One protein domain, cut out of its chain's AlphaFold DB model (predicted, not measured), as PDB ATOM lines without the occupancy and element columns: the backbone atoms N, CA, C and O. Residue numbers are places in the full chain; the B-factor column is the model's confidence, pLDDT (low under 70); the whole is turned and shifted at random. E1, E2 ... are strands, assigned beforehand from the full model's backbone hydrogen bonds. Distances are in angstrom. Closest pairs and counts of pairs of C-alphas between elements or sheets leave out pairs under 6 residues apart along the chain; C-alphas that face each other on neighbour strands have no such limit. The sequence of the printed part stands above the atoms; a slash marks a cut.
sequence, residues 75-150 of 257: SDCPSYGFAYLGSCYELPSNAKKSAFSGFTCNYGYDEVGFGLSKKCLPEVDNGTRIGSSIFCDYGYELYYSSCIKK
ATOM      1  N   SER A  75     -36.166  10.089  20.020       79.75
ATOM      2  CA  SER A  75     -35.514  11.275  19.452       79.75
ATOM      3  C   SER A  75     -36.092  12.591  19.971       79.75
ATOM      4  O   SER A  75     -35.365  13.576  20.030       79.75
ATOM      5  N   ASP A  76     -37.352  12.602  20.412       83.94
ATOM      6  CA  ASP A  76     -38.001  13.785  20.994       83.94
ATOM      7  C   ASP A  76     -37.661  13.970  22.484       83.94
ATOM      8  O   ASP A  76     -38.066  14.957  23.103       83.94
ATOM      9  N   CYS A  77     -36.946  13.008  23.078       77.94
ATOM     10  CA  CYS A  77     -36.567  13.018  24.486       77.94
ATOM     11  C   CYS A  77     -35.071  13.333  24.677       77.94
ATOM     12  O   CYS A  77     -34.244  12.905  23.865       77.94
ATOM     13  N   PRO A  78     -34.687  14.009  25.780       72.69
ATOM     14  CA  PRO A  78     -33.286  14.279  26.125       72.69
ATOM     15  C   PRO A  78     -32.430  13.013  26.114       72.69
ATOM     16  O   PRO A  78     -32.956  11.924  26.327       72.69
ATOM     17  N   SER A  79     -31.119  13.112  25.883       70.06
ATOM     18  CA  SER A  79     -30.215  11.946  25.789       70.06
ATOM     19  C   SER A  79     -30.303  10.992  26.992       70.06
ATOM     20  O   SER A  79     -30.174   9.784  26.814       70.06
ATOM     21  N   TYR A  80     -30.614  11.524  28.175       63.62
ATOM     22  CA  TYR A  80     -30.818  10.802  29.434       63.62
ATOM     23  C   TYR A  80     -32.261  10.309  29.669       63.62
ATOM     24  O   TYR A  80     -32.570   9.833  30.756       63.62
ATOM     25  N   GLY A  81     -33.160  10.403  28.685       75.44
ATOM     26  CA  GLY A  81     -34.562  10.006  28.826       75.44
ATOM     27  C   GLY A  81     -35.143   9.262  27.623       75.44
ATOM     28  O   GLY A  81     -34.641   9.345  26.506       75.44
ATOM     29  N   PHE A  82     -36.227   8.529  27.841       82.56
ATOM     30  CA  PHE A  82     -36.916   7.724  26.837       82.56
ATOM     31  C   PHE A  82     -38.399   8.096  26.736       82.56
ATOM     32  O   PHE A  82     -38.994   8.616  27.677       82.56
ATOM     33  N   ALA A  83     -39.004   7.817  25.588       85.19
ATOM     34  CA  ALA A  83     -40.408   8.047  25.322       85.19
ATOM     35  C   ALA A  83     -41.261   6.846  25.744       85.19
ATOM     36  O   ALA A  83     -40.972   5.703  25.381       85.19
ATOM     37  N   TYR A  84     -42.349   7.116  26.459       84.88
ATOM     38  CA  TYR A  84     -43.376   6.141  26.808       84.88
ATOM     39  C   TYR A  84     -44.747   6.816  26.841       84.88
ATOM     40  O   TYR A  84     -44.908   7.863  27.463       84.88
ATOM     41  N   LEU A  85     -45.731   6.235  26.144       81.12
ATOM     42  CA  LEU A  85     -47.109   6.749  26.061       81.12
ATOM     43  C   LEU A  85     -47.193   8.267  25.783       81.12
ATOM     44  O   LEU A  85     -47.966   8.988  26.408       81.12
ATOM     45  N   GLY A  86     -46.365   8.765  24.859       77.56
ATOM     46  CA  GLY A  86     -46.374  10.173  24.441       77.56
ATOM     47  C   GLY A  86     -45.680  11.152  25.399       77.56
ATOM     48  O   GLY A  86     -45.739  12.358  25.182       77.56
ATOM     49  N   SER A  87     -44.999  10.664  26.437       82.06
ATOM     50  CA  SER A  87     -44.237  11.483  27.391       82.06
ATOM     51  C   SER A  87     -42.785  11.022  27.497       82.06
ATOM     52  O   SER A  87     -42.475   9.880  27.164       82.06
ATOM     53  N   CYS A  88     -41.894  11.906  27.951       83.00
ATOM     54  CA  CYS A  88     -40.490  11.576  28.198       83.00
ATOM     55  C   CYS A  88     -40.266  11.271  29.681       83.00
ATOM     56  O   CYS A  88     -40.712  12.032  30.536       83.00
ATOM     57  N   TYR A  89     -39.543  10.192  29.959       80.88
ATOM     58  CA  TYR A  89     -39.165   9.726  31.292       80.88
ATOM     59  C   TYR A  89     -37.651   9.558  31.373       80.88
ATOM     60  O   TYR A  89     -37.004   9.354  30.349       80.88
ATOM     61  N   GLU A  90     -37.071   9.633  32.569       80.50
ATOM     62  CA  GLU A  90     -35.637   9.389  32.751       80.50
ATOM     63  C   GLU A  90     -35.277   7.926  32.472       80.50
ATOM     64  O   GLU A  90     -36.028   7.009  32.803       80.50
ATOM     65  N   LEU A  91     -34.118   7.704  31.852       72.31
ATOM     66  CA  LEU A  91     -33.570   6.367  31.668       72.31
ATOM     67  C   LEU A  91     -33.195   5.772  33.031       72.31
ATOM     68  O   LEU A  91     -32.464   6.412  33.791       72.31
ATOM     69  N   PRO A  92     -33.624   4.538  33.337       72.69
ATOM     70  CA  PRO A  92     -33.114   3.844  34.504       72.69
ATOM     71  C   PRO A  92     -31.613   3.575  34.353       72.69
ATOM     72  O   PRO A  92     -31.083   3.449  33.247       72.69
ATOM     73  N   SER A  93     -30.921   3.458  35.485       72.75
ATOM     74  CA  SER A  93     -29.509   3.078  35.505       72.75
ATOM     75  C   SER A  93     -29.294   1.779  34.727       72.75
ATOM     76  O   SER A  93     -30.105   0.858  34.813       72.75
ATOM     77  N   ASN A  94     -28.184   1.698  33.991       64.00
ATOM     78  CA  ASN A  94     -27.827   0.543  33.159       64.00
ATOM     79  C   ASN A  94     -28.803   0.259  32.007       64.00
ATOM     80  O   ASN A  94     -28.917  -0.882  31.563       64.00
ATOM     81  N   ALA A  95     -29.474   1.293  31.503       71.44
ATOM     82  CA  ALA A  95     -30.300   1.224  30.308       71.44
ATOM     83  C   ALA A  95     -29.785   2.138  29.194       71.44
ATOM     84  O   ALA A  95     -29.148   3.164  29.440       71.44
ATOM     85  N   LYS A  96     -30.143   1.793  27.959       75.81
ATOM     86  CA  LYS A  96     -29.992   2.634  26.771       75.81
ATOM     87  C   LYS A  96     -31.330   2.790  26.063       75.81
ATOM     88  O   LYS A  96     -32.179   1.897  26.107       75.81
ATOM     89  N   LYS A  97     -31.517   3.914  25.371       77.25
ATOM     90  CA  LYS A  97     -32.711   4.144  24.551       77.25
ATOM     91  C   LYS A  97     -32.872   3.041  23.506       77.25
ATOM     92  O   LYS A  97     -31.905   2.643  22.862       77.25
ATOM     93  N   SER A  98     -34.106   2.599  23.309       75.75
ATOM     94  CA  SER A  98     -34.477   1.781  22.152       75.75
ATOM     95  C   SER A  98     -34.534   2.640  20.882       75.75
ATOM     96  O   SER A  98     -34.619   3.865  20.962       75.75
ATOM     97  N   ALA A  99     -34.541   2.022  19.700       74.00
ATOM     98  CA  ALA A  99     -34.549   2.755  18.428       74.00
ATOM     99  C   ALA A  99     -35.790   3.653  18.225       74.00
ATOM    100  O   ALA A  99     -35.694   4.690  17.580       74.00
ATOM    101  N   PHE A 100     -36.943   3.286  18.799       66.62
ATOM    102  CA  PHE A 100     -38.215   3.985  18.563       66.62
ATOM    103  C   PHE A 100     -38.799   4.605  19.839       66.62
ATOM    104  O   PHE A 100     -38.888   5.824  19.960       66.62
ATOM    105  N   SER A 101     -39.186   3.775  20.807       75.81
ATOM    106  CA  SER A 101     -39.701   4.187  22.118       75.81
ATOM    107  C   SER A 101     -39.288   3.164  23.176       75.81
ATOM    108  O   SER A 101     -38.958   2.024  22.841       75.81
ATOM    109  N   GLY A 102     -39.268   3.558  24.448       82.00
ATOM    110  CA  GLY A 102     -38.798   2.688  25.525       82.00
ATOM    111  C   GLY A 102     -37.274   2.643  25.664       82.00
ATOM    112  O   GLY A 102     -36.532   3.436  25.082       82.00
ATOM    113  N   PHE A 103     -36.800   1.682  26.442       83.38
ATOM    114  CA  PHE A 103     -35.380   1.430  26.656       83.38
ATOM    115  C   PHE A 103     -35.100  -0.074  26.672       83.38
ATOM    116  O   PHE A 103     -36.011  -0.883  26.890       83.38
ATOM    117  N   THR A 104     -33.827  -0.414  26.485       79.31
ATOM    118  CA  THR A 104     -33.271  -1.756  26.686       79.31
ATOM    119  C   THR A 104     -32.183  -1.703  27.744       79.31
ATOM    120  O   THR A 104     -31.518  -0.676  27.897       79.31
ATOM    121  N   CYS A 105     -31.987  -2.794  28.473       73.75
ATOM    122  CA  CYS A 105     -30.875  -2.878  29.407       73.75
ATOM    123  C   CYS A 105     -29.530  -3.022  28.683       73.75
ATOM    124  O   CYS A 105     -29.428  -3.534  27.562       73.75
ATOM    125  N   ASN A 106     -28.482  -2.504  29.317       64.69
ATOM    126  CA  ASN A 106     -27.111  -2.726  28.891       64.69
ATOM    127  C   ASN A 106     -26.745  -4.202  29.072       64.69
ATOM    128  O   ASN A 106     -27.360  -4.921  29.853       64.69
ATOM    129  N   TYR A 107     -25.727  -4.650  28.343       61.00
ATOM    130  CA  TYR A 107     -25.226  -6.016  28.462       61.00
ATOM    131  C   TYR A 107     -24.863  -6.352  29.921       61.00
ATOM    132  O   TYR A 107     -24.199  -5.547  30.577       61.00
ATOM    133  N   GLY A 108     -25.292  -7.520  30.416       53.19
ATOM    134  CA  GLY A 108     -25.111  -7.935  31.812       53.19
ATOM    135  C   GLY A 108     -26.234  -7.503  32.763       53.19
ATOM    136  O   GLY A 108     -26.074  -7.622  33.978       53.19
ATOM    137  N   TYR A 109     -27.348  -6.980  32.239       65.88
ATOM    138  CA  TYR A 109     -28.505  -6.557  33.026       65.88
ATOM    139  C   TYR A 109     -29.817  -7.097  32.442       65.88
ATOM    140  O   TYR A 109     -30.105  -6.915  31.259       65.88
ATOM    141  N   ASP A 110     -30.643  -7.674  33.312       71.31
ATOM    142  CA  ASP A 110     -31.979  -8.177  33.008       71.31
ATOM    143  C   ASP A 110     -33.045  -7.082  33.146       71.31
ATOM    144  O   ASP A 110     -33.032  -6.261  34.074       71.31
ATOM    145  N   GLU A 111     -34.028  -7.121  32.245       76.88
ATOM    146  CA  GLU A 111     -35.222  -6.280  32.300       76.88
ATOM    147  C   GLU A 111     -36.218  -6.810  33.335       76.88
ATOM    148  O   GLU A 111     -36.741  -7.917  33.220       76.88
ATOM    149  N   VAL A 112     -36.521  -5.997  34.346       76.94
ATOM    150  CA  VAL A 112     -37.376  -6.391  35.470       76.94
ATOM    151  C   VAL A 112     -38.520  -5.407  35.646       76.94
ATOM    152  O   VAL A 112     -38.291  -4.210  35.787       76.94
ATOM    153  N   GLY A 113     -39.753  -5.908  35.719       76.19
ATOM    154  CA  GLY A 113     -40.960  -5.088  35.873       76.19
ATOM    155  C   GLY A 113     -41.612  -4.732  34.536       76.19
ATOM    156  O   GLY A 113     -41.255  -5.269  33.492       76.19
ATOM    157  N   PHE A 114     -42.602  -3.839  34.568       72.88
ATOM    158  CA  PHE A 114     -43.425  -3.498  33.407       72.88
ATOM    159  C   PHE A 114     -43.682  -1.989  33.320       72.88
ATOM    160  O   PHE A 114     -43.737  -1.287  34.329       72.88
ATOM    161  N   GLY A 115     -43.845  -1.477  32.097       73.75
ATOM    162  CA  GLY A 115     -44.110  -0.055  31.853       73.75
ATOM    163  C   GLY A 115     -43.074   0.862  32.512       73.75
ATOM    164  O   GLY A 115     -41.872   0.677  32.331       73.75
ATOM    165  N   LEU A 116     -43.543   1.835  33.299       75.38
ATOM    166  CA  LEU A 116     -42.691   2.803  34.002       75.38
ATOM    167  C   LEU A 116     -41.968   2.237  35.229       75.38
ATOM    168  O   LEU A 116     -41.033   2.859  35.721       75.38
ATOM    169  N   SER A 117     -42.372   1.066  35.731       78.12
ATOM    170  CA  SER A 117     -41.670   0.404  36.834       78.12
ATOM    171  C   SER A 117     -40.560  -0.530  36.346       78.12
ATOM    172  O   SER A 117     -39.954  -1.219  37.169       78.12
ATOM    173  N   LYS A 118     -40.326  -0.597  35.027       81.75
ATOM    174  CA  LYS A 118     -39.276  -1.411  34.418       81.75
ATOM    175  C   LYS A 118     -37.899  -0.891  34.853       81.75
ATOM    176  O   LYS A 118     -37.642   0.310  34.814       81.75
ATOM    177  N   LYS A 119     -37.013  -1.792  35.269       81.56
ATOM    178  CA  LYS A 119     -35.652  -1.512  35.752       81.56
ATOM    179  C   LYS A 119     -34.659  -2.482  35.120       81.56
ATOM    180  O   LYS A 119     -35.050  -3.563  34.691       81.56
ATOM    181  N   CYS A 120     -33.387  -2.098  35.122       75.25
ATOM    182  CA  CYS A 120     -32.278  -2.954  34.718       75.25
ATOM    183  C   CYS A 120     -31.521  -3.415  35.958       75.25
ATOM    184  O   CYS A 120     -30.862  -2.609  36.619       75.25
ATOM    185  N   LEU A 121     -31.657  -4.694  36.303       71.38
ATOM    186  CA  LEU A 121     -30.940  -5.298  37.426       71.38
ATOM    187  C   LEU A 121     -29.821  -6.194  36.899       71.38
ATOM    188  O   LEU A 121     -30.008  -6.783  35.842       71.38
ATOM    189  N   PRO A 122     -28.682  -6.315  37.602       58.47
ATOM    190  CA  PRO A 122     -27.619  -7.212  37.174       58.47
ATOM    191  C   PRO A 122     -28.149  -8.626  36.936       58.47
ATOM    192  O   PRO A 122     -28.964  -9.128  37.729       58.47
ATOM    193  N   GLU A 123     -27.667  -9.245  35.858       67.38
ATOM    194  CA  GLU A 123     -27.836 -10.677  35.620       67.38
ATOM    195  C   GLU A 123     -27.359 -11.455  36.855       67.38
ATOM    196  O   GLU A 123     -26.407 -11.069  37.541       67.38
ATOM    197  N   VAL A 124     -28.058 -12.542  37.179       62.34
ATOM    198  CA  VAL A 124     -27.697 -13.375  38.329       62.34
ATOM    199  C   VAL A 124     -26.789 -14.501  37.862       62.34
ATOM    200  O   VAL A 124     -27.213 -15.397  37.136       62.34
ATOM    201  N   ASP A 125     -25.548 -14.496  38.339       67.75
ATOM    202  CA  ASP A 125     -24.650 -15.632  38.161       67.75
ATOM    203  C   ASP A 125     -25.186 -16.864  38.897       67.75
ATOM    204  O   ASP A 125     -25.509 -16.795  40.083       67.75
ATOM    205  N   ASN A 126     -25.213 -18.012  38.214       63.50
ATOM    206  CA  ASN A 126     -25.683 -19.296  38.756       63.50
ATOM    207  C   ASN A 126     -27.130 -19.249  39.281       63.50
ATOM    208  O   ASN A 126     -27.473 -19.892  40.279       63.50
ATOM    209  N   GLY A 127     -27.969 -18.448  38.632       57.59
ATOM    210  CA  GLY A 127     -29.393 -18.379  38.891       57.59
ATOM    211  C   GLY A 127     -30.144 -17.702  37.753       57.59
ATOM    212  O   GLY A 127     -29.595 -17.341  36.715       57.59
ATOM    213  N   THR A 128     -31.442 -17.538  37.953       60.91
ATOM    214  CA  THR A 128     -32.356 -16.890  37.022       60.91
ATOM    215  C   THR A 128     -33.212 -15.891  37.782       60.91
ATOM    216  O   THR A 128     -33.746 -16.193  38.853       60.91
ATOM    217  N   ARG A 129     -33.360 -14.691  37.221       70.12
ATOM    218  CA  ARG A 129     -34.257 -13.666  37.744       70.12
ATOM    219  C   ARG A 129     -35.602 -13.737  37.023       70.12
ATOM    220  O   ARG A 129     -35.657 -13.647  35.803       70.12
ATOM    221  N   ILE A 130     -36.686 -13.882  37.781       68.50
ATOM    222  CA  ILE A 130     -38.060 -13.828  37.266       68.50
ATOM    223  C   ILE A 130     -38.780 -12.719  38.027       68.50
ATOM    224  O   ILE A 130     -39.106 -12.854  39.210       68.50
ATOM    225  N   GLY A 131     -38.973 -11.577  37.364       67.44
ATOM    226  CA  GLY A 131     -39.434 -10.362  38.030       67.44
ATOM    227  C   GLY A 131     -38.453  -9.928  39.127       67.44
ATOM    228  O   GLY A 131     -37.257  -9.794  38.887       67.44
ATOM    229  N   SER A 132     -38.950  -9.700  40.344       67.25
ATOM    230  CA  SER A 132     -38.113  -9.345  41.501       67.25
ATOM    231  C   SER A 132     -37.461 -10.547  42.193       67.25
ATOM    232  O   SER A 132     -36.596 -10.348  43.045       67.25
ATOM    233  N   SER A 133     -37.858 -11.773  41.847       71.06
ATOM    234  CA  SER A 133     -37.414 -12.997  42.519       71.06
ATOM    235  C   SER A 133     -36.196 -13.608  41.833       71.06
ATOM    236  O   SER A 133     -36.071 -13.561  40.608       71.06
ATOM    237  N   ILE A 134     -35.302 -14.197  42.629       72.06
ATOM    238  CA  ILE A 134     -34.105 -14.895  42.155       72.06
ATOM    239  C   ILE A 134     -34.241 -16.378  42.483       72.06
ATOM    240  O   ILE A 134     -34.493 -16.742  43.630       72.06
ATOM    241  N   PHE A 135     -34.030 -17.217  41.478       70.44
ATOM    242  CA  PHE A 135     -34.040 -18.667  41.578       70.44
ATOM    243  C   PHE A 135     -32.640 -19.177  41.273       70.44
ATOM    244  O   PHE A 135     -32.147 -18.977  40.170       70.44
ATOM    245  N   CYS A 136     -31.980 -19.793  42.247       61.78
ATOM    246  CA  CYS A 136     -30.622 -20.285  42.052       61.78
ATOM    247  C   CYS A 136     -30.598 -21.623  41.321       61.78
ATOM    248  O   CYS A 136     -31.475 -22.465  41.515       61.78
ATOM    249  N   ASP A 137     -29.564 -21.811  40.505       63.00
ATOM    250  CA  ASP A 137     -29.314 -23.056  39.798       63.00
ATOM    251  C   ASP A 137     -29.039 -24.193  40.798       63.00
ATOM    252  O   ASP A 137     -28.634 -23.979  41.949       63.00
ATOM    253  N   TYR A 138     -29.242 -25.438  40.365       56.31
ATOM    254  CA  TYR A 138     -28.996 -26.604  41.208       56.31
ATOM    255  C   TYR A 138     -27.551 -26.617  41.737       56.31
ATOM    256  O   TYR A 138     -26.589 -26.429  40.993       56.31
ATOM    257  N   GLY A 139     -27.394 -26.829  43.046       54.12
ATOM    258  CA  GLY A 139     -26.095 -26.747  43.723       54.12
ATOM    259  C   GLY A 139     -25.709 -25.347  44.218       54.12
ATOM    260  O   GLY A 139     -24.652 -25.213  44.833       54.12
ATOM    261  N   TYR A 140     -26.565 -24.338  44.028       61.31
ATOM    262  CA  TYR A 140     -26.405 -22.988  44.573       61.31
ATOM    263  C   TYR A 140     -27.568 -22.630  45.509       61.31
ATOM    264  O   TYR A 140     -28.654 -23.206  45.438       61.31
ATOM    265  N   GLU A 141     -27.326 -21.713  46.439       72.62
ATOM    266  CA  GLU A 141     -28.301 -21.197  47.396       72.62
ATOM    267  C   GLU A 141     -28.324 -19.670  47.340       72.62
ATOM    268  O   GLU A 141     -27.296 -19.030  47.099       72.62
ATOM    269  N   LEU A 142     -29.510 -19.084  47.518       74.38
ATOM    270  CA  LEU A 142     -29.683 -17.640  47.467       74.38
ATOM    271  C   LEU A 142     -29.100 -17.009  48.729       74.38
ATOM    272  O   LEU A 142     -29.570 -17.255  49.837       74.38
ATOM    273  N   TYR A 143     -28.119 -16.136  48.545       72.88
ATOM    274  CA  TYR A 143     -27.551 -15.318  49.601       72.88
ATOM    275  C   TYR A 143     -27.666 -13.844  49.210       72.88
ATOM    276  O   TYR A 143     -27.005 -13.371  48.285       72.88
ATOM    277  N   TYR A 144     -28.557 -13.123  49.899       73.81
ATOM    278  CA  TYR A 144     -29.009 -11.768  49.558       73.81
ATOM    279  C   TYR A 144     -29.566 -11.648  48.131       73.81
ATOM    280  O   TYR A 144     -30.765 -11.782  47.914       73.81
ATOM    281  N   SER A 145     -28.712 -11.352  47.154       69.06
ATOM    282  CA  SER A 145     -29.080 -11.157  45.746       69.06
ATOM    283  C   SER A 145     -28.175 -11.934  44.791       69.06
ATOM    284  O   SER A 145     -28.139 -11.641  43.598       69.06
ATOM    285  N   SER A 146     -27.446 -12.916  45.317       63.19
ATOM    286  CA  SER A 146     -26.480 -13.715  44.573       63.19
ATOM    287  C   SER A 146     -26.667 -15.191  44.887       63.19
ATOM    288  O   SER A 146     -26.978 -15.562  46.017       63.19
ATOM    289  N   CYS A 147     -26.453 -16.038  43.888       64.62
ATOM    290  CA  CYS A 147     -26.485 -17.479  44.064       64.62
ATOM    291  C   CYS A 147     -25.075 -17.980  44.370       64.62
ATOM    292  O   CYS A 147     -24.176 -17.911  43.531       64.62
ATOM    293  N   ILE A 148     -24.870 -18.459  45.598       68.81
ATOM    294  CA  ILE A 148     -23.579 -18.964  46.074       68.81
ATOM    295  C   ILE A 148     -23.574 -20.490  46.070       68.81
ATOM    296  O   ILE A 148     -24.589 -21.120  46.348       68.81
ATOM    297  N   LYS A 149     -22.439 -21.108  45.727       61.81
ATOM    298  CA  LYS A 149     -22.333 -22.571  45.666       61.81
ATOM    299  C   LYS A 149     -22.567 -23.156  47.058       61.81
ATOM    300  O   LYS A 149     -21.913 -22.732  48.010       61.81
ATOM    301  N   LYS A 150     -23.441 -24.158  47.168       66.19
ATOM    302  CA  LYS A 150     -23.653 -24.913  48.407       66.19
ATOM    303  C   LYS A 150     -22.314 -25.519  48.826       66.19
ATOM    304  O   LYS A 150     -21.746 -26.343  48.106       66.19
TER     305      LYS A 150
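What this domain is: This is residues 75 to 150 of the 257 residues of an uncharacterized protein of Candidatus Kaiserbacteria bacterium RIFCSPLOWO2_12_FULL_45_26 (UniProt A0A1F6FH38). Five small two-stranded hairpins follow one another in a row along a thin rod, E1 with E2 at one end and E9 with E10 at the other, with E5 and E6 in the middle. Each hairpin is a little sheet of its own, and neighbouring hairpins meet through few close C-alphas, so that the row is loosely built. The printed part has 76 residues with no named helix and ten named strands, E1 to E10 in order along the chain, and the five sheets are antiparallel. The class is all strand, with strands holding 38 of the 76 printed residues. The whole is loose, with a radius of gyration of the C-alphas of 15.0 A, and the C-alphas span 50 by 18 by 17 A.

Where its parts are: E1, residues 81 to 84, begins with C-alpha 81 at (-34.562, 10.006, 28.826) and is 9.8 A long from first to last C-alpha. E2, residues 87 to 90, is 10.3 A long. E3, residues 95 to 97, measures 6.9 A, and E4, residues 103 to 105, measures 6.8 A. E5, residues 109 to 112, begins with C-alpha 109 at (-28.505, -6.557, 33.026) and is 9.2 A long; E6, residues 119 to 122, is 10.0 A long. E7, residues 127 to 130, measures 9.9 A, and E8, residues 133 to 136, measures 10.0 A. E9, residues 140 to 143, is 9.2 A long. E10, residues 146 to 149, is 9.8 A long and ends with C-alpha 149 at (-22.333, -22.571, 45.666).

How they stand to each other: E1 and E2 form an antiparallel hairpin, their directions at 141 degrees, with N 82 and O 89 within hydrogen-bond range at 2.8 A. The closest C-alphas of E1 and E3 are those of Phe 82 and Lys 97, 6.0 A apart, while E2 is apart from E3 and E4. E3 and E4 form the next antiparallel hairpin, at 147 degrees, with N 96 and O 104 within hydrogen-bond range at 2.8 A. The closest C-alphas of E4 and E6 are those of Cys 105 and Cys 120, 5.5 A apart; E3 and E5 are only just apart, their closest C-alphas being 8.4 A from each other. E5 and E6 form an antiparallel hairpin at 140 degrees, with N 110 and O 121 within hydrogen-bond range at 2.8 A. The closest C-alphas of E5 and E7 are those of Asp 110 and Arg 129, 7.6 A apart, and E6 is apart from E7 and E8. In the antiparallel hairpin of E7 and E8, at 157 degrees, N 128 and O 135 are within hydrogen-bond range at 2.7 A. The closest C-alphas of E8 and E10 are those of Cys 136 and Cys 147, 5.4 A apart. E9 and E10 form the last antiparallel hairpin, at 138 degrees, with N 143 and O 146 within hydrogen-bond range at 2.8 A.

The domain as a whole: The two C-alphas farthest apart in the domain are those of Asp 76 and Lys 150, at 49.5 A. The printed part runs from residue 75 to residue 150 and has no cut. The link from E5 to E6, with 6 residues between them, is short but not tight; the other links between strands are tight, and no link is long. The mean pLDDT of the printed part is 71.6, and 28 residues are under 70, among them residues 106 to 109, 122 to 128, 136 to 140 and 145 to 150.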